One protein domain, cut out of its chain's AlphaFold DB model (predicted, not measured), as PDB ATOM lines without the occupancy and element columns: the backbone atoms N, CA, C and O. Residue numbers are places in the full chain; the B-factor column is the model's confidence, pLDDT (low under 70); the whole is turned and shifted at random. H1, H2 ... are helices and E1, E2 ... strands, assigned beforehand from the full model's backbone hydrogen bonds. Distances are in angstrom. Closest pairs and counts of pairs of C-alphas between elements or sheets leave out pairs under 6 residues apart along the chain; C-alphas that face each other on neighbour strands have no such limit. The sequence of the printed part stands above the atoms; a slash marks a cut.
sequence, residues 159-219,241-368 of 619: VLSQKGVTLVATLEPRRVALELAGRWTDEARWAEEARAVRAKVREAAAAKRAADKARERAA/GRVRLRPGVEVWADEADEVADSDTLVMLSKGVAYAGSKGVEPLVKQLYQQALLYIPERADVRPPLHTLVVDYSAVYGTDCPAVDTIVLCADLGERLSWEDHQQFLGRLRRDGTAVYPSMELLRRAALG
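AT A GLANCE: This is residues 159 to 219 and 241 to 368 of the 619 residues of the protein "W2 domain-containing protein" of Gonium pectorale (UniProt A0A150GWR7). A twisted slab of five parallel strands has H5 and H8 over one face and H1 over the other; next to its E4 edge is a smaller part, in which the hairpin E2 and E3, H3 and H4 pack along residues 193 to 208 of the long helix H2. Residues 213 to 219 of H2 stick out at one far end of the whole, and H9 lies at the opposite end, crossing H8. The printed part has 189 residues, with nine named helices and seven named strands in the order E1 H1 H2 E2 E3 H3 H4 E4 H5 E5 H6 E6 H7 H8 E7 H9, and its class is mixed, helices and strands. The large sheet runs E4, E5, E1, E6, E7, all parallel; E2 and E3 are antiparallel. The whole is compact by its radius of gyration of the C-alphas, 18.5 A, yet elongated, spanning 68 by 36 by 32 A.

IN THESE COORDINATES: E1, residues 165 to 169, begins at C-alpha 165 (44.677, 39.428, -7.752) and is 13.0 A long. H1, residues 173 to 181, is 12.0 A long, and H2, residues 187 to 219, runs 47.8 A to C-alpha 219 at (28.744, 17.618, -44.267). After the cut come E2, residues 242 to 246, E3, residues 249 to 252, and H3, residues 253 to 258. H4, residues 262 to 270, is 12.9 A long; E4 is residues 272 to 275. H5, residues 282 to 293, is 16.9 A long; E5 is residues 307 to 310 and H6 residues 312 to 315. E6, residues 323 to 328, is 13.5 A long, and H7 is residues 330 to 333. H8, residues 338 to 346, is 12.2 A long, and E7, residues 352 to 356, 13.3 A. H9, residues 359 to 367, ends at C-alpha 367 (44.741, 40.212, 18.016).

HOW THE PARTS SIT: In the large sheet, N 273 and O 307 of E4 and E5 are 2.9 A apart, within hydrogen-bond range, as are N 308 and O 166 of E5 and E1, 2.8 A, N 167 and O 325 of E1 and E6, 2.8 A, and N 326 and O 353 of E6 and E7, 2.9 A. H5 and H8 on one face and H1 on the other make three layers, helices on both faces of a sheet. H1 runs along the strands, 6 degrees from E5 on the local plane, at a height over the sheet of 7.8 A. H5 runs across them, 76 degrees from E4 on the local plane, at a height of 9.1 A. H8 is over E6 at a height of 11.1 A. H6 is on the same face as H5, over none of the strands; H4, H7 and H9 only graze the sheet. E4, H5, E5 and E6, H7 H8, E7 are strand-helix-strand units, parallel neighbour strands with helices between; E5, H6, E6 is a split one, with E1 between its strands. These three crossovers are right-handed. H8 and H9 touch about perpendicular, at 82 degrees; their closest C-alphas, those of His 341 and Ala 365, are 4.8 A apart. H1 and H4 touch at a steep tilt of 56 degrees, closest at the C-alphas of Ala 181 and Met 267, 5.7 A. H2 touches H4 with residues 193 to 198 alone, about perpendicular at 87 degrees, closest at the C-alphas of Ala 194 and Ser 262, 5.8 A. H2 touches H3 with residues 201 to 208 alone, at a steep tilt of 57 degrees, opposite ways, closest at the C-alphas of Ala 205 and Ala 253, 5.2 A. In the hairpin E2 and E3, N 243 and O 251 are 2.8 A apart, within hydrogen-bond range. H2 and H5 are apart. In H1, H2, H3, H4, H5, H8 and H9 every O i to N i+4 pair is within hydrogen-bond range; H6 and H7 are too short for such a pair.

THE WHOLE: The two C-alphas farthest apart, those of Arg 217 and Leu 367, are 68.8 A apart. Residues 220 to 240 are not printed; C-alphas 219 and 241 are 19.3 A apart across the cut. The link from H5 to E5, residues 294 to 306, is long. The mean pLDDT of the printed part is 85.5, and residues 295 to 300 are under 70.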
ATOM      1  N   VAL A 159      43.971  51.365  -3.864       87.62
ATOM      2  CA  VAL A 159      44.376  50.379  -2.861       87.62
ATOM      3  C   VAL A 159      44.543  48.978  -3.463       87.62
ATOM      4  O   VAL A 159      45.138  48.095  -2.843       87.62
ATOM      5  N   LEU A 160      44.035  48.758  -4.678       90.12
ATOM      6  CA  LEU A 160      44.106  47.465  -5.356       90.12
ATOM      7  C   LEU A 160      45.547  47.096  -5.737       90.12
ATOM      8  O   LEU A 160      46.377  47.950  -6.067       90.12
ATOM      9  N   SER A 161      45.827  45.790  -5.783       87.38
ATOM     10  CA  SER A 161      47.100  45.274  -6.284       87.38
ATOM     11  C   SER A 161      47.307  45.677  -7.743       87.38
ATOM     12  O   SER A 161      46.456  45.454  -8.614       87.38
ATOM     13  N   GLN A 162      48.485  46.241  -8.008       85.88
ATOM     14  CA  GLN A 162      48.933  46.612  -9.351       85.88
ATOM     15  C   GLN A 162      49.455  45.405 -10.140       85.88
ATOM     16  O   GLN A 162      49.497  45.439 -11.368       85.88
ATOM     17  N   LYS A 163      49.857  44.337  -9.440       82.69
ATOM     18  CA  LYS A 163      50.568  43.191 -10.023       82.69
ATOM     19  C   LYS A 163      49.814  41.868  -9.898       82.69
ATOM     20  O   LYS A 163      50.010  41.001 -10.741       82.69
ATOM     21  N   GLY A 164      48.950  41.709  -8.898       85.88
ATOM     22  CA  GLY A 164      48.256  40.451  -8.618       85.88
ATOM     23  C   GLY A 164      46.737  40.571  -8.534       85.88
ATOM     24  O   GLY A 164      46.134  41.504  -9.071       85.88
ATOM     25  N   VAL A 165      46.127  39.561  -7.910       89.75
ATOM     26  CA  VAL A 165      44.677  39.428  -7.752       89.75
ATOM     27  C   VAL A 165      44.253  39.996  -6.404       89.75
ATOM     28  O   VAL A 165      44.609  39.475  -5.348       89.75
ATOM     29  N   THR A 166      43.416  41.027  -6.455       92.88
ATOM     30  CA  THR A 166      42.791  41.621  -5.277       92.88
ATOM     31  C   THR A 166      41.418  41.014  -5.029       92.88
ATOM     32  O   THR A 166      40.561  41.044  -5.910       92.88
ATOM     33  N   LEU A 167      41.195  40.510  -3.818       93.69
ATOM     34  CA  LEU A 167      39.896  40.049  -3.337       93.69
ATOM     35  C   LEU A 167      39.276  41.119  -2.429       93.69
ATOM     36  O   LEU A 167      39.800  41.397  -1.352       93.69
ATOM     37  N   VAL A 168      38.157  41.706  -2.840       95.00
ATOM     38  CA  VAL A 168      37.434  42.751  -2.104       95.00
ATOM     39  C   VAL A 168      36.179  42.150  -1.482       95.00
ATOM     40  O   VAL A 168      35.307  41.688  -2.211       95.00
ATOM     41  N   ALA A 169      36.061  42.147  -0.157       94.25
ATOM     42  CA  ALA A 169      34.918  41.574   0.552       94.25
ATOM     43  C   ALA A 169      33.945  42.658   1.053       94.25
ATOM     44  O   ALA A 169      34.352  43.571   1.771       94.25
ATOM     45  N   THR A 170      32.661  42.529   0.703       93.75
ATOM     46  CA  THR A 170      31.578  43.502   0.965       93.75
ATOM     47  C   THR A 170      30.217  42.793   1.051       93.75
ATOM     48  O   THR A 170      30.069  41.663   0.586       93.75
ATOM     49  N   LEU A 171      29.204  43.438   1.635       91.31
ATOM     50  CA  LEU A 171      27.814  42.969   1.591       91.31
ATOM     51  C   LEU A 171      27.139  43.228   0.239       91.31
ATOM     52  O   LEU A 171      26.159  42.556  -0.084       91.31
ATOM     53  N   GLU A 172      27.652  44.168  -0.561       91.06
ATOM     54  CA  GLU A 172      27.074  44.561  -1.852       91.06
ATOM     55  C   GLU A 172      28.069  44.372  -3.018       91.06
ATOM     56  O   GLU A 172      28.498  45.349  -3.644       91.06
ATOM     57  N   PRO A 173      28.420  43.122  -3.394       93.00
ATOM     58  CA  PRO A 173      29.514  42.859  -4.333       93.00
ATOM     59  C   PRO A 173      29.312  43.480  -5.711       93.00
ATOM     60  O   PRO A 173      30.251  44.001  -6.304       93.00
ATOM     61  N   ARG A 174      28.074  43.467  -6.221       91.25
ATOM     62  CA  ARG A 174      27.760  44.049  -7.532       91.25
ATOM     63  C   ARG A 174      27.963  45.564  -7.539       91.25
ATOM     64  O   ARG A 174      28.514  46.091  -8.497       91.25
ATOM     65  N   ARG A 175      27.540  46.262  -6.484       91.19
ATOM     66  CA  ARG A 175      27.678  47.721  -6.385       91.19
ATOM     67  C   ARG A 175      29.152  48.122  -6.377       91.19
ATOM     68  O   ARG A 175      29.549  48.959  -7.180       91.19
ATOM     69  N   VAL A 176      29.949  47.488  -5.518       92.25
ATOM     70  CA  VAL A 176      31.390  47.765  -5.410       92.25
ATOM     71  C   VAL A 176      32.125  47.369  -6.694       92.25
ATOM     72  O   VAL A 176      33.015  48.085  -7.137       92.25
ATOM     73  N   ALA A 177      31.728  46.281  -7.362       93.06
ATOM     74  CA  ALA A 177      32.298  45.911  -8.658       93.06
ATOM     75  C   ALA A 177      32.028  46.958  -9.752       93.06
ATOM     76  O   ALA A 177      32.931  47.267 -10.527       93.06
ATOM     77  N   LEU A 178      30.821  47.536  -9.795       91.56
ATOM     78  CA  LEU A 178      30.482  48.614 -10.733       91.56
ATOM     79  C   LEU A 178      31.282  49.889 -10.450       91.56
ATOM     80  O   LEU A 178      31.756  50.536 -11.382       91.56
ATOM     81  N   GLU A 179      31.452  50.225  -9.173       90.56
ATOM     82  CA  GLU A 179      32.281  51.346  -8.732       90.56
ATOM     83  C   GLU A 179      33.740  51.161  -9.168       90.56
ATOM     84  O   GLU A 179      34.289  52.019  -9.856       90.56
ATOM     85  N   LEU A 180      34.336  49.999  -8.880       91.56
ATOM     86  CA  LEU A 180      35.716  49.671  -9.258       91.56
ATOM     87  C   LEU A 180      35.922  49.563 -10.775       91.56
ATOM     88  O   LEU A 180      37.025  49.790 -11.267       91.56
ATOM     89  N   ALA A 181      34.876  49.221 -11.529       88.69
ATOM     90  CA  ALA A 181      34.911  49.229 -12.987       88.69
ATOM     91  C   ALA A 181      34.782  50.645 -13.587       88.69
ATOM     92  O   ALA A 181      35.054  50.817 -14.777       88.69
ATOM     93  N   GLY A 182      34.409  51.648 -12.781       84.75
ATOM     94  CA  GLY A 182      34.335  53.056 -13.169       84.75
ATOM     95  C   GLY A 182      32.956  53.537 -13.626       84.75
ATOM     96  O   GLY A 182      32.871  54.614 -14.214       84.75
ATOM     97  N   ARG A 183      31.869  52.799 -13.362       81.56
ATOM     98  CA  ARG A 183      30.521  53.143 -13.863       81.56
ATOM     99  C   ARG A 183      30.065  54.556 -13.494       81.56
ATOM    100  O   ARG A 183      29.442  55.225 -14.307       81.56
ATOM    101  N   TRP A 184      30.373  55.000 -12.282       77.06
ATOM    102  CA  TRP A 184      29.899  56.280 -11.748       77.06
ATOM    103  C   TRP A 184      30.780  57.476 -12.120       77.06
ATOM    104  O   TRP A 184      30.508  58.584 -11.675       77.06
ATOM    105  N   THR A 185      31.829  57.259 -12.920       76.94
ATOM    106  CA  THR A 185      32.718  58.341 -13.371       76.94
ATOM    107  C   THR A 185      32.217  59.022 -14.641       76.94
ATOM    108  O   THR A 185      32.348  60.233 -14.770       76.94
ATOM    109  N   ASP A 186      31.627  58.259 -15.566       82.06
ATOM    110  CA  ASP A 186      31.112  58.758 -16.843       82.06
ATOM    111  C   ASP A 186      30.050  57.789 -17.387       82.06
ATOM    112  O   ASP A 186      30.355  56.753 -17.989       82.06
ATOM    113  N   GLU A 187      28.777  58.109 -17.146       84.75
ATOM    114  CA  GLU A 187      27.651  57.258 -17.538       84.75
ATOM    115  C   GLU A 187      27.480  57.184 -19.066       84.75
ATOM    116  O   GLU A 187      27.092  56.141 -19.604       84.75
ATOM    117  N   ALA A 188      27.823  58.257 -19.787       86.94
ATOM    118  CA  ALA A 188      27.736  58.301 -21.244       86.94
ATOM    119  C   ALA A 188      28.765  57.360 -21.878       86.94
ATOM    120  O   ALA A 188      28.416  56.523 -22.721       86.94
ATOM    121  N   ARG A 189      30.015  57.425 -21.410       88.56
ATOM    122  CA  ARG A 189      31.070  56.493 -21.811       88.56
ATOM    123  C   ARG A 189      30.737  55.061 -21.416       88.56
ATOM    124  O   ARG A 189      30.948  54.147 -22.212       88.56
ATOM    125  N   TRP A 190      30.188  54.842 -20.222       91.06
ATOM    126  CA  TRP A 190      29.770  53.508 -19.788       91.06
ATOM    127  C   TRP A 190      28.723  52.902 -20.733       91.06
ATOM    128  O   TRP A 190      28.844  51.747 -21.151       91.06
ATOM    129  N   ALA A 191      27.722  53.689 -21.133       89.06
ATOM    130  CA  ALA A 191      26.701  53.259 -22.082       89.06
ATOM    131  C   ALA A 191      27.286  52.935 -23.470       89.06
ATOM    132  O   ALA A 191      26.840  51.983 -24.120       89.06
ATOM    133  N   GLU A 192      28.282  53.693 -23.932       90.69
ATOM    134  CA  GLU A 192      29.004  53.404 -25.174       90.69
ATOM    135  C   GLU A 192      29.781  52.085 -25.084       90.69
ATOM    136  O   GLU A 192      29.650  51.225 -25.961       90.69
ATOM    137  N   GLU A 193      30.525  51.873 -23.997       90.62
ATOM    138  CA  GLU A 193      31.273  50.638 -23.758       90.62
ATOM    139  C   GLU A 193      30.339  49.418 -23.702       90.62
ATOM    140  O   GLU A 193      30.612  48.396 -24.342       90.62
ATOM    141  N   ALA A 194      29.189  49.538 -23.034       90.94
ATOM    142  CA  ALA A 194      28.170  48.491 -22.994       90.94
ATOM    143  C   ALA A 194      27.643  48.140 -24.397       90.94
ATOM    144  O   ALA A 194      27.540  46.960 -24.753       90.94
ATOM    145  N   ARG A 195      27.358  49.149 -25.233       90.31
ATOM    146  CA  ARG A 195      26.935  48.941 -26.631       90.31
ATOM    147  C   ARG A 195      28.033  48.274 -27.456       90.31
ATOM    148  O   ARG A 195      27.735  47.342 -28.205       90.31
ATOM    149  N   ALA A 196      29.282  48.705 -27.304       91.56
ATOM    150  CA  ALA A 196      30.422  48.154 -28.030       91.56
ATOM    151  C   ALA A 196      30.660  46.675 -27.686       91.56
ATOM    152  O   ALA A 196      30.862  45.851 -28.580       91.56
ATOM    153  N   VAL A 197      30.586  46.307 -26.404       90.06
ATOM    154  CA  VAL A 197      30.722  44.909 -25.971       90.06
ATOM    155  C   VAL A 197      29.568  44.057 -26.507       90.06
ATOM    156  O   VAL A 197      29.808  42.981 -27.053       90.06
ATOM    157  N   ARG A 198      28.326  44.551 -26.462       89.75
ATOM    158  CA  ARG A 198      27.170  43.845 -27.046       89.75
ATOM    159  C   ARG A 198      27.276  43.676 -28.559       89.75
ATOM    160  O   ARG A 198      26.889  42.628 -29.073       89.75
ATOM    161  N   ALA A 199      27.809  44.664 -29.274       90.06
ATOM    162  CA  ALA A 199      28.058  44.549 -30.707       90.06
ATOM    163  C   ALA A 199      29.039  43.404 -31.011       90.06
ATOM    164  O   ALA A 199      28.735  42.562 -31.856       90.06
ATOM    165  N   LYS A 200      30.138  43.298 -30.249       89.62
ATOM    166  CA  LYS A 200      31.108  42.193 -30.370       89.62
ATOM    167  C   LYS A 200      30.477  40.823 -30.110       89.62
ATOM    168  O   LYS A 200      30.752  39.878 -30.843       89.62
ATOM    169  N   VAL A 201      29.617  40.708 -29.094       89.19
ATOM    170  CA  VAL A 201      28.898  39.453 -28.797       89.19
ATOM    171  C   VAL A 201      27.998  39.052 -29.967       89.19
ATOM    172  O   VAL A 201      28.057  37.913 -30.429       89.19
ATOM    173  N   ARG A 202      27.220  39.997 -30.509       89.12
ATOM    174  CA  ARG A 202      26.332  39.746 -31.656       89.12
ATOM    175  C   ARG A 202      27.098  39.367 -32.919       89.12
ATOM    176  O   ARG A 202      26.662  38.473 -33.641       89.12
ATOM    177  N   GLU A 203      28.224  40.024 -33.183       88.62
ATOM    178  CA  GLU A 203      29.101  39.707 -34.310       88.62
ATOM    179  C   GLU A 203      29.662  38.285 -34.191       88.62
ATOM    180  O   GLU A 203      29.549  37.494 -35.129       88.62
ATOM    181  N   ALA A 204      30.177  37.913 -33.016       87.19
ATOM    182  CA  ALA A 204      30.686  36.567 -32.769       87.19
ATOM    183  C   ALA A 204      29.583  35.499 -32.860       87.19
ATOM    184  O   ALA A 204      29.809  34.432 -33.433       87.19
ATOM    185  N   ALA A 205      28.376  35.788 -32.364       86.75
ATOM    186  CA  ALA A 205      27.221  34.901 -32.497       86.75
ATOM    187  C   ALA A 205      26.801  34.728 -33.969       86.75
ATOM    188  O   ALA A 205      26.481  33.622 -34.408       86.75
ATOM    189  N   ALA A 206      26.840  35.798 -34.769       86.12
ATOM    190  CA  ALA A 206      26.582  35.732 -36.205       86.12
ATOM    191  C   ALA A 206      27.659  34.917 -36.940       86.12
ATOM    192  O   ALA A 206      27.318  34.068 -37.768       86.12
ATOM    193  N   ALA A 207      28.934  35.111 -36.595       85.94
ATOM    194  CA  ALA A 207      30.051  34.342 -37.134       85.94
ATOM    195  C   ALA A 207      29.935  32.849 -36.788       85.94
ATOM    196  O   ALA A 207      30.127  32.008 -37.665       85.94
ATOM    197  N   LYS A 208      29.531  32.513 -35.555       86.81
ATOM    198  CA  LYS A 208      29.241  31.134 -35.138       86.81
ATOM    199  C   LYS A 208      28.137  30.514 -35.991       86.81
ATOM    200  O   LYS A 208      28.353  29.488 -36.624       86.81
ATOM    201  N   ARG A 209      26.987  31.188 -36.103       86.38
ATOM    202  CA  ARG A 209      25.855  30.721 -36.926       86.38
ATOM    203  C   ARG A 209      26.241  30.547 -38.397       86.38
ATOM    204  O   ARG A 209      25.737  29.643 -39.060       86.38
ATOM    205  N   ALA A 210      27.103  31.412 -38.930       85.94
ATOM    206  CA  ALA A 210      27.621  31.285 -40.288       85.94
ATOM    207  C   ALA A 210      28.555  30.071 -40.434       85.94
ATOM    208  O   ALA A 210      28.418  29.320 -41.401       85.94
ATOM    209  N   ALA A 211      29.447  29.846 -39.464       83.50
ATOM    210  CA  ALA A 211      30.346  28.695 -39.424       83.50
ATOM    211  C   ALA A 211      29.582  27.367 -39.287       83.50
ATOM    212  O   ALA A 211      29.864  26.426 -40.026       83.50
ATOM    213  N   ASP A 212      28.560  27.309 -38.431       84.88
ATOM    214  CA  ASP A 212      27.718  26.122 -38.245       84.88
ATOM    215  C   ASP A 212      26.944  25.784 -39.526       84.88
ATOM    216  O   ASP A 212      26.964  24.643 -39.988       84.88
ATOM    217  N   LYS A 213      26.356  26.792 -40.188       87.31
ATOM    218  CA  LYS A 213      25.712  26.614 -41.503       87.31
ATOM    219  C   LYS A 213      26.697  26.151 -42.578       87.31
ATOM    220  O   LYS A 213      26.320  25.381 -43.461       87.31
ATOM    221  N   ALA A 214      27.940  26.631 -42.551       82.81
ATOM    222  CA  ALA A 214      28.973  26.196 -43.486       82.81
ATOM    223  C   ALA A 214      29.388  24.736 -43.232       82.81
ATOM    224  O   ALA A 214      29.489  23.970 -44.190       82.81
ATOM    225  N   ARG A 215      29.539  24.331 -41.962       81.31
ATOM    226  CA  ARG A 215      29.802  22.941 -41.552       81.31
ATOM    227  C   ARG A 215      28.669  22.005 -41.968       81.31
ATOM    228  O   ARG A 215      28.939  20.967 -42.562       81.31
ATOM    229  N   GLU A 216      27.416  22.397 -41.756       83.62
ATOM    230  CA  GLU A 216      26.249  21.608 -42.167       83.62
ATOM    231  C   GLU A 216      26.195  21.419 -43.695       83.62
ATOM    232  O   GLU A 216      25.933  20.323 -44.187       83.62
ATOM    233  N   ARG A 217      26.495  22.471 -44.470       82.88
ATOM    234  CA  ARG A 217      26.564  22.388 -45.940       82.88
ATOM    235  C   ARG A 217      27.729  21.526 -46.427       82.88
ATOM    236  O   ARG A 217      27.567  20.822 -47.418       82.88
ATOM    237  N   ALA A 218      28.881  21.585 -45.762       78.75
ATOM    238  CA  ALA A 218      30.036  20.754 -46.092       78.75
ATOM    239  C   ALA A 218      29.777  19.273 -45.774       78.75
ATOM    240  O   ALA A 218      30.088  18.420 -46.599       78.75
ATOM    241  N   ALA A 219      29.138  18.975 -44.638       78.69
ATOM    242  CA  ALA A 219      28.744  17.618 -44.267       78.69
ATOM    243  C   ALA A 219      27.745  17.015 -45.270       78.69
ATOM    244  O   ALA A 219      27.952  15.901 -45.734       78.69
ATOM    245  N   GLY A 241      32.824  31.843 -32.923       75.00
ATOM    246  CA  GLY A 241      31.895  31.974 -31.800       75.00
ATOM    247  C   GLY A 241      32.537  32.257 -30.445       75.00
ATOM    248  O   GLY A 241      31.842  32.154 -29.440       75.00
ATOM    249  N   ARG A 242      33.822  32.629 -30.387       85.75
ATOM    250  CA  ARG A 242      34.446  33.171 -29.172       85.75
ATOM    251  C   ARG A 242      34.444  34.694 -29.187       85.75
ATOM    252  O   ARG A 242      34.808  35.320 -30.180       85.75
ATOM    253  N   VAL A 243      34.072  35.288 -28.062       86.12
ATOM    254  CA  VAL A 243      34.131  36.726 -27.810       86.12
ATOM    255  C   VAL A 243      35.335  36.996 -26.922       86.12
ATOM    256  O   VAL A 243      35.397  36.545 -25.778       86.12
ATOM    257  N   ARG A 244      36.293  37.769 -27.433       88.44
ATOM    258  CA  ARG A 244      37.400  38.281 -26.622       88.44
ATOM    259  C   ARG A 244      36.964  39.575 -25.942       88.44
ATOM    260  O   ARG A 244      36.869  40.616 -26.593       88.44
ATOM    261  N   LEU A 245      36.719  39.509 -24.634       86.69
ATOM    262  CA  LEU A 245      36.362  40.683 -23.830       86.69
ATOM    263  C   LEU A 245      37.597  41.541 -23.542       86.69
ATOM    264  O   LEU A 245      37.548  42.764 -23.644       86.69
ATOM    265  N   ARG A 246      38.721  40.885 -23.237       88.19
ATOM    266  CA  ARG A 246      40.036  41.496 -23.001       88.19
ATOM    267  C   ARG A 246      41.149  40.469 -23.241       88.19
ATOM    268  O   ARG A 246      40.852  39.275 -23.333       88.19
ATOM    269  N   PRO A 247      42.429  40.875 -23.325       83.12
ATOM    270  CA  PRO A 247      43.533  39.919 -23.375       83.12
ATOM    271  C   PRO A 247      43.456  38.930 -22.200       83.12
ATOM    272  O   PRO A 247      43.401  39.350 -21.045       83.12
ATOM    273  N   GLY A 248      43.402  37.631 -22.511       80.88
ATOM    274  CA  GLY A 248      43.316  36.546 -21.527       80.88
ATOM    275  C   GLY A 248      41.917  36.228 -20.977       80.88
ATOM    276  O   GLY A 248      41.812  35.328 -20.154       80.88
ATOM    277  N   VAL A 249      40.854  36.912 -21.427       85.19
ATOM    278  CA  VAL A 249      39.457  36.543 -21.120       85.19
ATOM    279  C   VAL A 249      38.682  36.373 -22.424       85.19
ATOM    280  O   VAL A 249      38.346  37.348 -23.106       85.19
ATOM    281  N   GLU A 250      38.403  35.117 -22.759       88.75
ATOM    282  CA  GLU A 250      37.593  34.714 -23.906       88.75
ATOM    283  C   GLU A 250      36.408  33.888 -23.415       88.75
ATOM    284  O   GLU A 250      36.575  32.980 -22.604       88.75
ATOM    285  N   VAL A 251      35.217  34.216 -23.907       88.69
ATOM    286  CA  VAL A 251      33.958  33.552 -23.545       88.69
ATOM    287  C   VAL A 251      33.238  33.107 -24.808       88.69
ATOM    288  O   VAL A 251      33.452  33.685 -25.879       88.69
ATOM    289  N   TRP A 252      32.394  32.082 -24.726       87.50
ATOM    290  CA  TRP A 252      31.585  31.709 -25.881       87.50
ATOM    291  C   TRP A 252      30.485  32.742 -26.115       87.50
ATOM    292  O   TRP A 252      29.915  33.294 -25.178       87.50
ATOM    293  N   ALA A 253      30.188  33.015 -27.384       86.81
ATOM    294  CA  ALA A 253      29.183  33.995 -27.773       86.81
ATOM    295  C   ALA A 253      27.803  33.645 -27.206       86.81
ATOM    296  O   ALA A 253      27.099  34.551 -26.791       86.81
ATOM    297  N   ASP A 254      27.457  32.358 -27.130       85.81
ATOM    298  CA  ASP A 254      26.184  31.901 -26.564       85.81
ATOM    299  C   ASP A 254      26.109  32.187 -25.055       85.81
ATOM    300  O   ASP A 254      25.144  32.786 -24.597       85.81
ATOM    301  N   GLU A 255      27.167  31.866 -24.300       86.12
ATOM    302  CA  GLU A 255      27.248  32.157 -22.858       86.12
ATOM    303  C   GLU A 255      27.173  33.667 -22.585       86.12
ATOM    304  O   GLU A 255      26.566  34.099 -21.611       86.12
ATOM    305  N   ALA A 256      27.780  34.486 -23.451       84.62
ATOM    306  CA  ALA A 256      27.734  35.942 -23.348       84.62
ATOM    307  C   ALA A 256      26.398  36.552 -23.816       84.62
ATOM    308  O   ALA A 256      26.046  37.646 -23.376       84.62
ATOM    309  N   ASP A 257      25.664  35.890 -24.713       84.38
ATOM    310  CA  ASP A 257      24.324  36.311 -25.152       84.38
ATOM    311  C   ASP A 257      23.274  35.999 -24.069       84.38
ATOM    312  O   ASP A 257      22.348  36.782 -23.869       84.38
ATOM    313  N   GLU A 258      23.471  34.915 -23.307       84.56
ATOM    314  CA  GLU A 258      22.652  34.535 -22.143       84.56
ATOM    315  C   GLU A 258      22.800  35.485 -20.943       84.56
ATOM    316  O   GLU A 258      21.910  35.551 -20.090       84.56
ATOM    317  N   VAL A 259      23.893  36.251 -20.875       83.19
ATOM    318  CA  VAL A 259      24.082  37.310 -19.875       83.19
ATOM    319  C   VAL A 259      23.057  38.416 -20.121       83.19
ATOM    320  O   VAL A 259      23.136  39.165 -21.102       83.19
ATOM    321  N   ALA A 260      22.085  38.536 -19.218       73.31
ATOM    322  CA  ALA A 260      20.999  39.504 -19.335       73.31
ATOM    323  C   ALA A 260      21.498  40.938 -19.104       73.31
ATOM    324  O   ALA A 260      21.045  41.875 -19.763       73.31
ATOM    325  N   ASP A 261      22.474  41.109 -18.211       82.94
ATOM    326  CA  ASP A 261      22.987  42.415 -17.812       82.94
ATOM    327  C   ASP A 261      24.226  42.823 -18.625       82.94
ATOM    328  O   ASP A 261      25.288  42.207 -18.555       82.94
ATOM    329  N   SER A 262      24.108  43.901 -19.404       84.44
ATOM    330  CA  SER A 262      25.246  44.416 -20.182       84.44
ATOM    331  C   SER A 262      26.370  44.939 -19.287       84.44
ATOM    332  O   SER A 262      27.532  44.873 -19.691       84.44
ATOM    333  N   ASP A 263      26.048  45.402 -18.075       88.81
ATOM    334  CA  ASP A 263      27.037  45.902 -17.122       88.81
ATOM    335  C   ASP A 263      28.024  44.798 -16.723       88.81
ATOM    336  O   ASP A 263      29.220  45.051 -16.580       88.81
ATOM    337  N   THR A 264      27.556  43.551 -16.614       89.69
ATOM    338  CA  THR A 264      28.398  42.400 -16.273       89.69
ATOM    339  C   THR A 264      29.498  42.164 -17.300       89.69
ATOM    340  O   THR A 264      30.660  41.964 -16.938       89.69
ATOM    341  N   LEU A 265      29.167  42.240 -18.589       89.62
ATOM    342  CA  LEU A 265      30.153  42.063 -19.654       89.62
ATOM    343  C   LEU A 265      31.170  43.212 -19.681       89.62
ATOM    344  O   LEU A 265      32.354  42.977 -19.938       89.62
ATOM    345  N   VAL A 266      30.734  44.441 -19.374       91.88
ATOM    346  CA  VAL A 266      31.637  45.592 -19.235       91.88
ATOM    347  C   VAL A 266      32.585  45.380 -18.053       91.88
ATOM    348  O   VAL A 266      33.797  45.483 -18.245       91.88
ATOM    349  N   MET A 267      32.094  44.976 -16.875       93.31
ATOM    350  CA  MET A 267      32.940  44.669 -15.709       93.31
ATOM    351  C   MET A 267      34.011  43.615 -16.032       93.31
ATOM    352  O   MET A 267      35.201  43.840 -15.785       93.31
ATOM    353  N   LEU A 268      33.627  42.510 -16.683       92.25
ATOM    354  CA  LEU A 268      34.567  41.465 -17.106       92.25
ATOM    355  C   LEU A 268      35.612  41.991 -18.103       92.25
ATOM    356  O   LEU A 268      36.792  41.646 -18.003       92.25
ATOM    357  N   SER A 269      35.220  42.878 -19.026       91.25
ATOM    358  CA  SER A 269      36.159  43.535 -19.947       91.25
ATOM    359  C   SER A 269      37.176  44.426 -19.216       91.25
ATOM    360  O   SER A 269      38.339  44.496 -19.617       91.25
ATOM    361  N   LYS A 270      36.790  45.021 -18.077       91.62
ATOM    362  CA  LYS A 270      37.684  45.776 -17.182       91.62
ATOM    363  C   LYS A 270      38.510  44.881 -16.257       91.62
ATOM    364  O   LYS A 270      39.492  45.347 -15.690       91.62
ATOM    365  N   GLY A 271      38.229  43.576 -16.203       91.94
ATOM    366  CA  GLY A 271      38.948  42.599 -15.368       91.94
ATOM    367  C   GLY A 271      38.409  42.473 -13.948       91.94
ATOM    368  O   GLY A 271      39.114  41.967 -13.072       91.94
ATOM    369  N   VAL A 272      37.182  42.954 -13.743       93.94
ATOM    370  CA  VAL A 272      36.454  42.899 -12.481       93.94
ATOM    371  C   VAL A 272      35.414  41.790 -12.583       93.94
ATOM    372  O   VAL A 272      34.569  41.796 -13.475       93.94
ATOM    373  N   ALA A 273      35.474  40.832 -11.667       93.44
ATOM    374  CA  ALA A 273      34.449  39.810 -11.501       93.44
ATOM    375  C   ALA A 273      33.856  39.916 -10.098       93.44
ATOM    376  O   ALA A 273      34.545  40.329  -9.163       93.44
ATOM    377  N   TYR A 274      32.590  39.530  -9.942       92.75
ATOM    378  CA  TYR A 274      31.937  39.533  -8.641       92.75
ATOM    379  C   TYR A 274      31.273  38.193  -8.325       92.75
ATOM    380  O   TYR A 274      30.812  37.479  -9.213       92.75
ATOM    381  N   ALA A 275      31.210  37.860  -7.040       90.31
ATOM    382  CA  ALA A 275      30.496  36.706  -6.519       90.31
ATOM    383  C   ALA A 275      29.642  37.121  -5.313       90.31
ATOM    384  O   ALA A 275      30.018  37.969  -4.513       90.31
ATOM    385  N   GLY A 276      28.471  36.513  -5.177       84.31
ATOM    386  CA  GLY A 276      27.468  36.849  -4.179       84.31
ATOM    387  C   GLY A 276      26.612  35.632  -3.857       84.31
ATOM    388  O   GLY A 276      26.551  34.679  -4.638       84.31
ATOM    389  N   SER A 277      25.938  35.665  -2.712       71.25
ATOM    390  CA  SER A 277      25.083  34.568  -2.242       71.25
ATOM    391  C   SER A 277      23.876  34.284  -3.150       71.25
ATOM    392  O   SER A 277      23.365  33.163  -3.152       71.25
ATOM    393  N   LYS A 278      23.411  35.265  -3.940       74.06
ATOM    394  CA  LYS A 278      22.273  35.127  -4.868       74.06
ATOM    395  C   LYS A 278      22.499  35.906  -6.164       74.06
ATOM    396  O   LYS A 278      23.118  36.965  -6.151       74.06
ATOM    397  N   GLY A 279      21.942  35.400  -7.266       71.88
ATOM    398  CA  GLY A 279      21.816  36.152  -8.522       71.88
ATOM    399  C   GLY A 279      23.115  36.368  -9.307       71.88
ATOM    400  O   GLY A 279      23.169  37.280 -10.126       71.88
ATOM    401  N   VAL A 280      24.160  35.567  -9.066       81.25
ATOM    402  CA  VAL A 280      25.382  35.604  -9.886       81.25
ATOM    403  C   VAL A 280      25.194  34.735 -11.119       81.25
ATOM    404  O   VAL A 280      24.830  33.563 -11.010       81.25
ATOM    405  N   GLU A 281      25.471  35.309 -12.283       85.56
ATOM    406  CA  GLU A 281      25.390  34.608 -13.559       85.56
ATOM    407  C   GLU A 281      26.416  33.455 -13.628       85.56
ATOM    408  O   GLU A 281      27.551  33.608 -13.154       85.56
ATOM    409  N   PRO A 282      26.066  32.296 -14.224       87.12
ATOM    410  CA  PRO A 282      26.951  31.128 -14.282       87.12
ATOM    411  C   PRO A 282      28.322  31.420 -14.903       87.12
ATOM    412  O   PRO A 282      29.341  30.982 -14.366       87.12
ATOM    413  N   LEU A 283      28.350  32.221 -15.975       88.38
ATOM    414  CA  LEU A 283      29.576  32.635 -16.658       88.38
ATOM    415  C   LEU A 283      30.532  33.376 -15.712       88.38
ATOM    416  O   LEU A 283      31.719  33.059 -15.637       88.38
ATOM    417  N   VAL A 284      30.007  34.335 -14.944       87.88
ATOM    418  CA  VAL A 284      30.797  35.114 -13.980       87.88
ATOM    419  C   VAL A 284      31.354  34.201 -12.898       87.88
ATOM    420  O   VAL A 284      32.533  34.293 -12.572       87.88
ATOM    421  N   LYS A 285      30.534  33.281 -12.377       87.94
ATOM    422  CA  LYS A 285      30.957  32.320 -11.352       87.94
ATOM    423  C   LYS A 285      32.098  31.429 -11.844       87.94
ATOM    424  O   LYS A 285      33.054  31.214 -11.101       87.94
ATOM    425  N   GLN A 286      32.017  30.935 -13.078       88.50
ATOM    426  CA  GLN A 286      33.069  30.119 -13.683       88.50
ATOM    427  C   GLN A 286      34.380  30.903 -13.818       88.50
ATOM    428  O   GLN A 286      35.423  30.440 -13.356       88.50
ATOM    429  N   LEU A 287      34.328  32.100 -14.405       88.94
ATOM    430  CA  LEU A 287      35.499  32.959 -14.590       88.94
ATOM    431  C   LEU A 287      36.125  33.383 -13.254       88.94
ATOM    432  O   LEU A 287      37.345  33.375 -13.099       88.94
ATOM    433  N   TYR A 288      35.289  33.689 -12.266       89.25
ATOM    434  CA  TYR A 288      35.702  33.986 -10.900       89.25
ATOM    435  C   TYR A 288      36.451  32.808 -10.256       89.25
ATOM    436  O   TYR A 288      37.542  32.987  -9.719       89.25
ATOM    437  N   GLN A 289      35.908  31.588 -10.344       86.56
ATOM    438  CA  GLN A 289      36.557  30.391  -9.798       86.56
ATOM    439  C   GLN A 289      37.888  30.095 -10.493       86.56
ATOM    440  O   GLN A 289      38.859  29.735  -9.831       86.56
ATOM    441  N   GLN A 290      37.956  30.289 -11.811       84.69
ATOM    442  CA  GLN A 290      39.208  30.174 -12.553       84.69
ATOM    443  C   GLN A 290      40.242  31.191 -12.058       84.69
ATOM    444  O   GLN A 290      41.379  30.813 -11.797       84.69
ATOM    445  N   ALA A 291      39.849  32.451 -11.862       85.94
ATOM    446  CA  ALA A 291      40.742  33.502 -11.377       85.94
ATOM    447  C   ALA A 291      41.259  33.251  -9.950       85.94
ATOM    448  O   ALA A 291      42.415  33.545  -9.663       85.94
ATOM    449  N   LEU A 292      40.436  32.679  -9.064       83.19
ATOM    450  CA  LEU A 292      40.852  32.317  -7.703       83.19
ATOM    451  C   LEU A 292      41.936  31.233  -7.666       83.19
ATOM    452  O   LEU A 292      42.790  31.239  -6.776       83.19
ATOM    453  N   LEU A 293      41.858  30.278  -8.594       80.88
ATOM    454  CA  LEU A 293      42.728  29.103  -8.641       80.88
ATOM    455  C   LEU A 293      43.949  29.311  -9.542       80.88
ATOM    456  O   LEU A 293      44.958  28.628  -9.374       80.88
ATOM    457  N   TYR A 294      43.872  30.240 -10.494       74.88
ATOM    458  CA  TYR A 294      44.946  30.517 -11.435       74.88
ATOM    459  C   TYR A 294      46.060  31.331 -10.773       74.88
ATOM    460  O   TYR A 294      45.956  32.544 -10.608       74.88
ATOM    461  N   ILE A 295      47.150  30.658 -10.410       68.81
ATOM    462  CA  ILE A 295      48.349  31.295  -9.862       68.81
ATOM    463  C   ILE A 295      49.175  31.849 -11.037       68.81
ATOM    464  O   ILE A 295      49.674  31.064 -11.841       68.81
ATOM    465  N   PRO A 296      49.370  33.176 -11.159       63.31
ATOM    466  CA  PRO A 296      50.208  33.731 -12.219       63.31
ATOM    467  C   PRO A 296      51.667  33.316 -11.993       63.31
ATOM    468  O   PRO A 296      52.218  33.572 -10.917       63.31
ATOM    469  N   GLU A 297      52.302  32.698 -12.995       54.78
ATOM    470  CA  GLU A 297      53.674  32.171 -12.875       54.78
ATOM    471  C   GLU A 297      54.782  33.241 -12.931       54.78
ATOM    472  O   GLU A 297      55.947  32.915 -12.725       54.78
ATOM    473  N   ARG A 298      54.482  34.529 -13.152       52.66
ATOM    474  CA  ARG A 298      55.482  35.619 -13.134       52.66
ATOM    475  C   ARG A 298      54.860  36.921 -12.626       52.66
ATOM    476  O   ARG A 298      53.791  37.305 -13.086       52.66
ATOM    477  N   ALA A 299      55.526  37.593 -11.686       55.06
ATOM    478  CA  ALA A 299      54.991  38.719 -10.905       55.06
ATOM    479  C   ALA A 299      54.902  40.071 -11.652       55.06
ATOM    480  O   ALA A 299      54.537  41.076 -11.044       55.06
ATOM    481  N   ASP A 300      55.229  40.114 -12.946       62.94
ATOM    482  CA  ASP A 300      55.377  41.380 -13.678       62.94
ATOM    483  C   ASP A 300      54.174  41.746 -14.556       62.94
ATOM    484  O   ASP A 300      54.092  42.875 -15.035       62.94
ATOM    485  N   VAL A 301      53.216  40.831 -14.754       71.56
ATOM    486  CA  VAL A 301      52.022  41.081 -15.577       71.56
ATOM    487  C   VAL A 301      50.759  40.815 -14.772       71.56
ATOM    488  O   VAL A 301      50.517  39.696 -14.320       71.56
ATOM    489  N   ARG A 302      49.931  41.856 -14.634       79.44
ATOM    490  CA  ARG A 302      48.650  41.788 -13.929       79.44
ATOM    491  C   ARG A 302      47.733  40.741 -14.581       79.44
ATOM    492  O   ARG A 302      47.572  40.772 -15.807       79.44
ATOM    493  N   PRO A 303      47.094  39.853 -13.801       85.38
ATOM    494  CA  PRO A 303      46.209  38.833 -14.349       85.38
ATOM    495  C   PRO A 303      45.033  39.425 -15.143       85.38
ATOM    496  O   PRO A 303      44.593  40.549 -14.867       85.38
ATOM    497  N   PRO A 304      44.478  38.679 -16.119       87.56
ATOM    498  CA  PRO A 304      43.325  39.135 -16.893       87.56
ATOM    499  C   PRO A 304      42.130  39.503 -16.006       87.56
ATOM    500  O   PRO A 304      41.545  40.573 -16.168       87.56
ATOM    501  N   LEU A 305      41.825  38.655 -15.022       90.12
ATOM    502  CA  LEU A 305      40.898  38.945 -13.934       90.12
ATOM    503  C   LEU A 305      41.718  39.204 -12.677       90.12
ATOM    504  O   LEU A 305      42.400  38.311 -12.182       90.12
ATOM    505  N   HIS A 306      41.685  40.441 -12.204       90.31
ATOM    506  CA  HIS A 306      42.588  40.922 -11.158       90.31
ATOM    507  C   HIS A 306      41.857  41.580  -9.991       90.31
ATOM    508  O   HIS A 306      42.472  41.808  -8.954       90.31
ATOM    509  N   THR A 307      40.565  41.867 -10.137       94.38
ATOM    510  CA  THR A 307      39.719  42.350  -9.047       94.38
ATOM    511  C   THR A 307      38.540  41.406  -8.907       94.38
ATOM    512  O   THR A 307      37.744  41.245  -9.830       94.38
ATOM    513  N   LEU A 308      38.440  40.779  -7.744       94.19
ATOM    514  CA  LEU A 308      37.399  39.828  -7.397       94.19
ATOM    515  C   LEU A 308      36.598  40.408  -6.233       94.19
ATOM    516  O   LEU A 308      37.122  40.523  -5.132       94.19
ATOM    517  N   VAL A 309      35.347  40.793  -6.465       95.06
ATOM    518  CA  VAL A 309      34.492  41.398  -5.433       95.06
ATOM    519  C   VAL A 309      33.510  40.364  -4.902       95.06
ATOM    520  O   VAL A 309      32.801  39.730  -5.676       95.06
ATOM    521  N   VAL A 310      33.460  40.154  -3.591       92.88
ATOM    522  CA  VAL A 310      32.791  38.987  -3.012       92.88
ATOM    523  C   VAL A 310      31.938  39.324  -1.807       92.88
ATOM    524  O   VAL A 310      32.311  40.126  -0.958       92.88
ATOM    525  N   ASP A 311      30.813  38.627  -1.703       90.56
ATOM    526  CA  ASP A 311      30.151  38.390  -0.425       90.56
ATOM    527  C   ASP A 311      31.002  37.370   0.344       90.56
ATOM    528  O   ASP A 311      31.410  36.354  -0.225       90.56
ATOM    529  N   TYR A 312      31.284  37.616   1.627       84.00
ATOM    530  CA  TYR A 312      32.084  36.706   2.458       84.00
ATOM    531  C   TYR A 312      31.566  35.262   2.423       84.00
ATOM    532  O   TYR A 312      32.350  34.311   2.406       84.00
ATOM    533  N   SER A 313      30.247  35.078   2.322       83.94
ATOM    534  CA  SER A 313      29.640  33.749   2.202       83.94
ATOM    535  C   SER A 313      30.071  32.988   0.938       83.94
ATOM    536  O   SER A 313      30.123  31.760   0.958       83.94
ATOM    537  N   ALA A 314      30.440  33.688  -0.139       81.44
ATOM    538  CA  ALA A 314      30.871  33.094  -1.405       81.44
ATOM    539  C   ALA A 314      32.312  32.555  -1.373       81.44
ATOM    540  O   ALA A 314      32.693  31.778  -2.247       81.44
ATOM    541  N   VAL A 315      33.109  32.958  -0.379       77.75
ATOM    542  CA  VAL A 315      34.499  32.506  -0.179       77.75
ATOM    543  C   VAL A 315      34.678  31.663   1.080       77.75
ATOM    544  O   VAL A 315      35.767  31.139   1.332       77.75
ATOM    545  N   TYR A 316      33.617  31.479   1.864       78.19
ATOM    546  CA  TYR A 316      33.662  30.636   3.046       78.19
ATOM    547  C   TYR A 316      34.020  29.192   2.663       78.19
ATOM    548  O   TYR A 316      33.412  28.590   1.781       78.19
ATOM    549  N   GLY A 317      35.059  28.645   3.298       71.00
ATOM    550  CA  GLY A 317      35.565  27.300   2.995       71.00
ATOM    551  C   GLY A 317      36.306  27.159   1.658       71.00
ATOM    552  O   GLY A 317      36.688  26.046   1.317       71.00
ATOM    553  N   THR A 318      36.546  28.250   0.921       76.25
ATOM    554  CA  THR A 318      37.243  28.214  -0.375       76.25
ATOM    555  C   THR A 318      38.687  28.694  -0.229       76.25
ATOM    556  O   THR A 318      38.949  29.757   0.339       76.25
ATOM    557  N   ASP A 319      39.652  27.919  -0.718       74.44
ATOM    558  CA  ASP A 319      41.049  28.356  -0.760       74.44
ATOM    559  C   ASP A 319      41.283  29.352  -1.904       74.44
ATOM    560  O   ASP A 319      40.748  29.206  -3.000       74.44
ATOM    561  N   CYS A 320      42.088  30.381  -1.629       82.69
ATOM    562  CA  CYS A 320      42.340  31.503  -2.537       82.69
ATOM    563  C   CYS A 320      43.844  31.622  -2.864       82.69
ATOM    564  O   CYS A 320      44.476  32.613  -2.493       82.69
ATOM    565  N   PRO A 321      44.462  30.614  -3.511       78.81
ATOM    566  CA  PRO A 321      45.913  30.569  -3.701       78.81
ATOM    567  C   PRO A 321      46.459  31.688  -4.602       78.81
ATOM    568  O   PRO A 321      47.620  32.070  -4.460       78.81
ATOM    569  N   ALA A 322      45.645  32.224  -5.516       82.88
ATOM    570  CA  ALA A 322      46.053  33.288  -6.432       82.88
ATOM    571  C   ALA A 322      46.043  34.696  -5.810       82.88
ATOM    572  O   ALA A 322      46.636  35.613  -6.380       82.88
ATOM    573  N   VAL A 323      45.374  34.875  -4.665       86.81
ATOM    574  CA  VAL A 323      45.125  36.192  -4.061       86.81
ATOM    575  C   VAL A 323      46.370  36.689  -3.328       86.81
ATOM    576  O   VAL A 323      46.877  36.031  -2.417       86.81
ATOM    577  N   ASP A 324      46.844  37.873  -3.715       87.69
ATOM    578  CA  ASP A 324      47.973  38.566  -3.086       87.69
ATOM    579  C   ASP A 324      47.524  39.762  -2.239       87.69
ATOM    580  O   ASP A 324      48.246  40.184  -1.340       87.69
ATOM    581  N   THR A 325      46.334  40.305  -2.495       91.62
ATOM    582  CA  THR A 325      45.765  41.402  -1.711       91.62
ATOM    583  C   THR A 325      44.330  41.085  -1.333       91.62
ATOM    584  O   THR A 325      43.518  40.748  -2.192       91.62
ATOM    585  N   ILE A 326      43.997  41.213  -0.052       93.31
ATOM    586  CA  ILE A 326      42.606  41.196   0.408       93.31
ATOM    587  C   ILE A 326      42.236  42.585   0.909       93.31
ATOM    588  O   ILE A 326      43.027  43.242   1.583       93.31
ATOM    589  N   VAL A 327      41.023  43.018   0.598       94.75
ATOM    590  CA  VAL A 327      40.471  44.293   1.043       94.75
ATOM    591  C   VAL A 327      39.135  44.021   1.709       94.75
ATOM    592  O   VAL A 327      38.270  43.372   1.124       94.75
ATOM    593  N   LEU A 328      38.970  44.500   2.937       94.38
ATOM    594  CA  LEU A 328      37.710  44.409   3.661       94.38
ATOM    595  C   LEU A 328      36.990  45.756   3.625       94.38
ATOM    596  O   LEU A 328      37.536  46.767   4.067       94.38
ATOM    597  N   CYS A 329      35.757  45.773   3.133       92.06
ATOM    598  CA  CYS A 329      34.912  46.960   3.170       92.06
ATOM    599  C   CYS A 329      34.264  47.134   4.560       92.06
ATOM    600  O   CYS A 329      34.057  46.169   5.303       92.06
ATOM    601  N   ALA A 330      33.976  48.387   4.932       87.62
ATOM    602  CA  ALA A 330      33.461  48.737   6.261       87.62
ATOM    603  C   ALA A 330      32.083  48.116   6.555       87.62
ATOM    604  O   ALA A 330      31.844  47.640   7.663       87.62
ATOM    605  N   ASP A 331      31.220  48.052   5.540       88.94
ATOM    606  CA  ASP A 331      29.868  47.483   5.592       88.94
ATOM    607  C   ASP A 331      29.838  46.029   6.097       88.94
ATOM    608  O   ASP A 331      28.960  45.646   6.878       88.94
ATOM    609  N   LEU A 332      30.815  45.228   5.672       90.12
ATOM    610  CA  LEU A 332      30.985  43.843   6.081       90.12
ATOM    611  C   LEU A 332      31.817  43.726   7.362       90.12
ATOM    612  O   LEU A 332      31.472  42.939   8.246       90.12
ATOM    613  N   GLY A 333      32.906  44.491   7.478       87.44
ATOM    614  CA  GLY A 333      33.908  44.303   8.528       87.44
ATOM    615  C   GLY A 333      33.366  44.410   9.954       87.44
ATOM    616  O   GLY A 333      33.785  43.651  10.829       87.44
ATOM    617  N   GLU A 334      32.389  45.283  10.195       83.56
ATOM    618  CA  GLU A 334      31.766  45.430  11.516       83.56
ATOM    619  C   GLU A 334      30.911  44.219  11.920       83.56
ATOM    620  O   GLU A 334      30.795  43.900  13.107       83.56
ATOM    621  N   ARG A 335      30.355  43.508  10.932       86.94
ATOM    622  CA  ARG A 335      29.437  42.378  11.132       86.94
ATOM    623  C   ARG A 335      30.147  41.046  11.324       86.94
ATOM    624  O   ARG A 335      29.545  40.116  11.857       86.94
ATOM    625  N   LEU A 336      31.402  40.944  10.894       86.44
ATOM    626  CA  LEU A 336      32.179  39.716  11.028       86.44
ATOM    627  C   LEU A 336      32.529  39.432  12.494       86.44
ATOM    628  O   LEU A 336      32.842  40.335  13.282       86.44
ATOM    629  N   SER A 337      32.501  38.148  12.864       85.62
ATOM    630  CA  SER A 337      33.094  37.680  14.117       85.62
ATOM    631  C   SER A 337      34.620  37.842  14.071       85.62
ATOM    632  O   SER A 337      35.208  38.015  13.003       85.62
ATOM    633  N   TRP A 338      35.296  37.833  15.224       82.12
ATOM    634  CA  TRP A 338      36.762  37.958  15.203       82.12
ATOM    635  C   TRP A 338      37.415  36.702  14.601       82.12
ATOM    636  O   TRP A 338      38.469  36.797  13.978       82.12
ATOM    637  N   GLU A 339      36.767  35.543  14.732       84.25
ATOM    638  CA  GLU A 339      37.155  34.296  14.081       84.25
ATOM    639  C   GLU A 339      37.054  34.415  12.557       84.25
ATOM    640  O   GLU A 339      37.987  34.030  11.858       84.25
ATOM    641  N   ASP A 340      35.968  35.001  12.044       87.69
ATOM    642  CA  ASP A 340      35.792  35.240  10.606       87.69
ATOM    643  C   ASP A 340      36.841  36.203  10.057       87.69
ATOM    644  O   ASP A 340      37.397  35.972   8.986       87.69
ATOM    645  N   HIS A 341      37.182  37.248  10.814       86.75
ATOM    646  CA  HIS A 341      38.283  38.142  10.459       86.75
ATOM    647  C   HIS A 341      39.617  37.395  10.326       86.75
ATOM    648  O   HIS A 341      40.362  37.616   9.373       86.75
ATOM    649  N   GLN A 342      39.918  36.480  11.251       82.69
ATOM    650  CA  GLN A 342      41.129  35.657  11.173       82.69
ATOM    651  C   GLN A 342      41.091  34.669  10.010       82.69
ATOM    652  O   GLN A 342      42.102  34.489   9.332       82.69
ATOM    653  N   GLN A 343      39.938  34.051   9.747       82.88
ATOM    654  CA  GLN A 343      39.764  33.186   8.583       82.88
ATOM    655  C   GLN A 343      39.948  33.964   7.281       82.88
ATOM    656  O   GLN A 343      40.604  33.460   6.372       82.88
ATOM    657  N   PHE A 344      39.428  35.192   7.204       86.31
ATOM    658  CA  PHE A 344      39.589  36.084   6.060       86.31
ATOM    659  C   PHE A 344      41.064  36.443   5.830       86.31
ATOM    660  O   PHE A 344      41.582  36.204   4.741       86.31
ATOM    661  N   LEU A 345      41.785  36.881   6.872       84.56
ATOM    662  CA  LEU A 345      43.245  37.069   6.832       84.56
ATOM    663  C   LEU A 345      43.997  35.787   6.438       84.56
ATOM    664  O   LEU A 345      45.041  35.837   5.781       84.56
ATOM    665  N   GLY A 346      43.495  34.624   6.850       79.56
ATOM    666  CA  GLY A 346      44.040  33.310   6.515       79.56
ATOM    667  C   GLY A 346      43.919  32.935   5.035       79.56
ATOM    668  O   GLY A 346      44.645  32.052   4.583       79.56
ATOM    669  N   ARG A 347      43.057  33.611   4.258       80.75
ATOM    670  CA  ARG A 347      42.900  33.359   2.813       80.75
ATOM    671  C   ARG A 347      44.075  33.858   1.981       80.75
ATOM    672  O   ARG A 347      44.279  33.346   0.886       80.75
ATOM    673  N   LEU A 348      44.866  34.800   2.495       82.06
ATOM    674  CA  LEU A 348      46.131  35.178   1.872       82.06
ATOM    675  C   LEU A 348      47.111  34.003   1.965       82.06
ATOM    676  O   LEU A 348      47.596  33.693   3.054       82.06
ATOM    677  N   ARG A 349      47.380  33.349   0.830       73.31
ATOM    678  CA  ARG A 349      48.306  32.203   0.709       73.31
ATOM    679  C   ARG A 349      49.668  32.571   0.105       73.31
ATOM    680  O   ARG A 349      50.595  31.772   0.179       73.31
ATOM    681  N   ARG A 350      49.813  33.790  -0.411       70.12
ATOM    682  CA  ARG A 350      51.082  34.361  -0.886       70.12
ATOM    683  C   ARG A 350      51.494  35.517   0.017       70.12
ATOM    684  O   ARG A 350      50.636  36.067   0.707       70.12
ATOM    685  N   ASP A 351      52.782  35.859   0.003       76.56
ATOM    686  CA  ASP A 351      53.303  37.026   0.719       76.56
ATOM    687  C   ASP A 351      52.582  38.281   0.213       76.56
ATOM    688  O   ASP A 351      52.873  38.801  -0.864       76.56
ATOM    689  N   GLY A 352      51.563  38.696   0.959       84.38
ATOM    690  CA  GLY A 352      50.483  39.533   0.452       84.38
ATOM    691  C   GLY A 352      50.104  40.644   1.416       84.38
ATOM    692  O   GLY A 352      50.700  40.780   2.485       84.38
ATOM    693  N   THR A 353      49.115  41.452   1.041       90.56
ATOM    694  CA  THR A 353      48.671  42.605   1.835       90.56
ATOM    695  C   THR A 353      47.206  42.473   2.226       90.56
ATOM    696  O   THR A 353      46.339  42.254   1.384       90.56
ATOM    697  N   ALA A 354      46.917  42.628   3.513       92.94
ATOM    698  CA  ALA A 354      45.570  42.761   4.032       92.94
ATOM    699  C   ALA A 354      45.264  44.230   4.310       92.94
ATOM    700  O   ALA A 354      45.940  44.874   5.113       92.94
ATOM    701  N   VAL A 355      44.223  44.742   3.662       94.62
ATOM    702  CA  VAL A 355      43.762  46.118   3.800       94.62
ATOM    703  C   VAL A 355      42.442  46.132   4.556       94.62
ATOM    704  O   VAL A 355      41.452  45.539   4.129       94.62
ATOM    705  N   TYR A 356      42.436  46.837   5.681       94.25
ATOM    706  CA  TYR A 356      41.277  47.011   6.544       94.25
ATOM    707  C   TYR A 356      40.775  48.455   6.508       94.25
ATOM    708  O   TYR A 356      41.578  49.366   6.329       94.25
ATOM    709  N   PRO A 357      39.477  48.701   6.737       90.94
ATOM    710  CA  PRO A 357      38.914  50.046   6.643       90.94
ATOM    711  C   PRO A 357      39.177  50.889   7.904       90.94
ATOM    712  O   PRO A 357      38.921  52.087   7.924       90.94
ATOM    713  N   SER A 358      39.670  50.275   8.985       89.06
ATOM    714  CA  SER A 358      40.080  50.983  10.197       89.06
ATOM    715  C   SER A 358      41.107  50.184  10.997       89.06
ATOM    716  O   SER A 358      41.137  48.949  10.965       89.06
ATOM    717  N   MET A 359      41.926  50.891  11.782       89.44
ATOM    718  CA  MET A 359      42.864  50.263  12.717       89.44
ATOM    719  C   MET A 359      42.144  49.453  13.803       89.44
ATOM    720  O   MET A 359      42.680  48.462  14.290       89.44
ATOM    721  N   GLU A 360      40.926  49.834  14.192       86.88
ATOM    722  CA  GLU A 360      40.139  49.065  15.159       86.88
ATOM    723  C   GLU A 360      39.784  47.675  14.622       86.88
ATOM    724  O   GLU A 360      40.046  46.672  15.291       86.88
ATOM    725  N   LEU A 361      39.252  47.604  13.398       88.00
ATOM    726  CA  LEU A 361      38.902  46.333  12.769       88.00
ATOM    727  C   LEU A 361      40.147  45.492  12.484       88.00
ATOM    728  O   LEU A 361      40.132  44.289  12.735       88.00
ATOM    729  N   LEU A 362      41.244  46.125  12.059       90.88
ATOM    730  CA  LEU A 362      42.525  45.448  11.871       90.88
ATOM    731  C   LEU A 362      43.040  44.824  13.177       90.88
ATOM    732  O   LEU A 362      43.436  43.661  13.204       90.88
ATOM    733  N   ARG A 363      43.002  45.573  14.283       88.12
ATOM    734  CA  ARG A 363      43.405  45.080  15.605       88.12
ATOM    735  C   ARG A 363      42.505  43.942  16.081       88.12
ATOM    736  O   ARG A 363      43.014  42.959  16.618       88.12
ATOM    737  N   ARG A 364      41.191  44.041  15.861       85.00
ATOM    738  CA  ARG A 364      40.234  42.964  16.159       85.00
ATOM    739  C   ARG A 364      40.547  41.701  15.362       85.00
ATOM    740  O   ARG A 364      40.512  40.614  15.936       85.00
ATOM    741  N   ALA A 365      40.902  41.848  14.090       84.88
ATOM    742  CA  ALA A 365      41.286  40.746  13.220       84.88
ATOM    743  C   ALA A 365      42.606  40.088  13.650       84.88
ATOM    744  O   ALA A 365      42.663  38.875  13.841       84.88
ATOM    745  N   ALA A 366      43.653  40.885  13.865       84.56
ATOM    746  CA  ALA A 366      44.992  40.383  14.164       84.56
ATOM    747  C   ALA A 366      45.130  39.846  15.601       84.56
ATOM    748  O   ALA A 366      45.737  38.801  15.823       84.56
ATOM    749  N   LEU A 367      44.556  40.538  16.593       82.75
ATOM    750  CA  LEU A 367      44.741  40.212  18.016       82.75
ATOM    751  C   LEU A 367      43.622  39.325  18.590       82.75
ATOM    752  O   LEU A 367      43.783  38.740  19.667       82.75
ATOM    753  N   GLY A 368      42.496  39.218  17.880       78.38
ATOM    754  CA  GLY A 368      41.299  38.513  18.327       78.38
ATOM    755  C   GLY A 368      40.583  39.203  19.494       78.38
ATOM    756  O   GLY A 368      40.928  40.312  19.911       78.38
TER     757      GLY A 368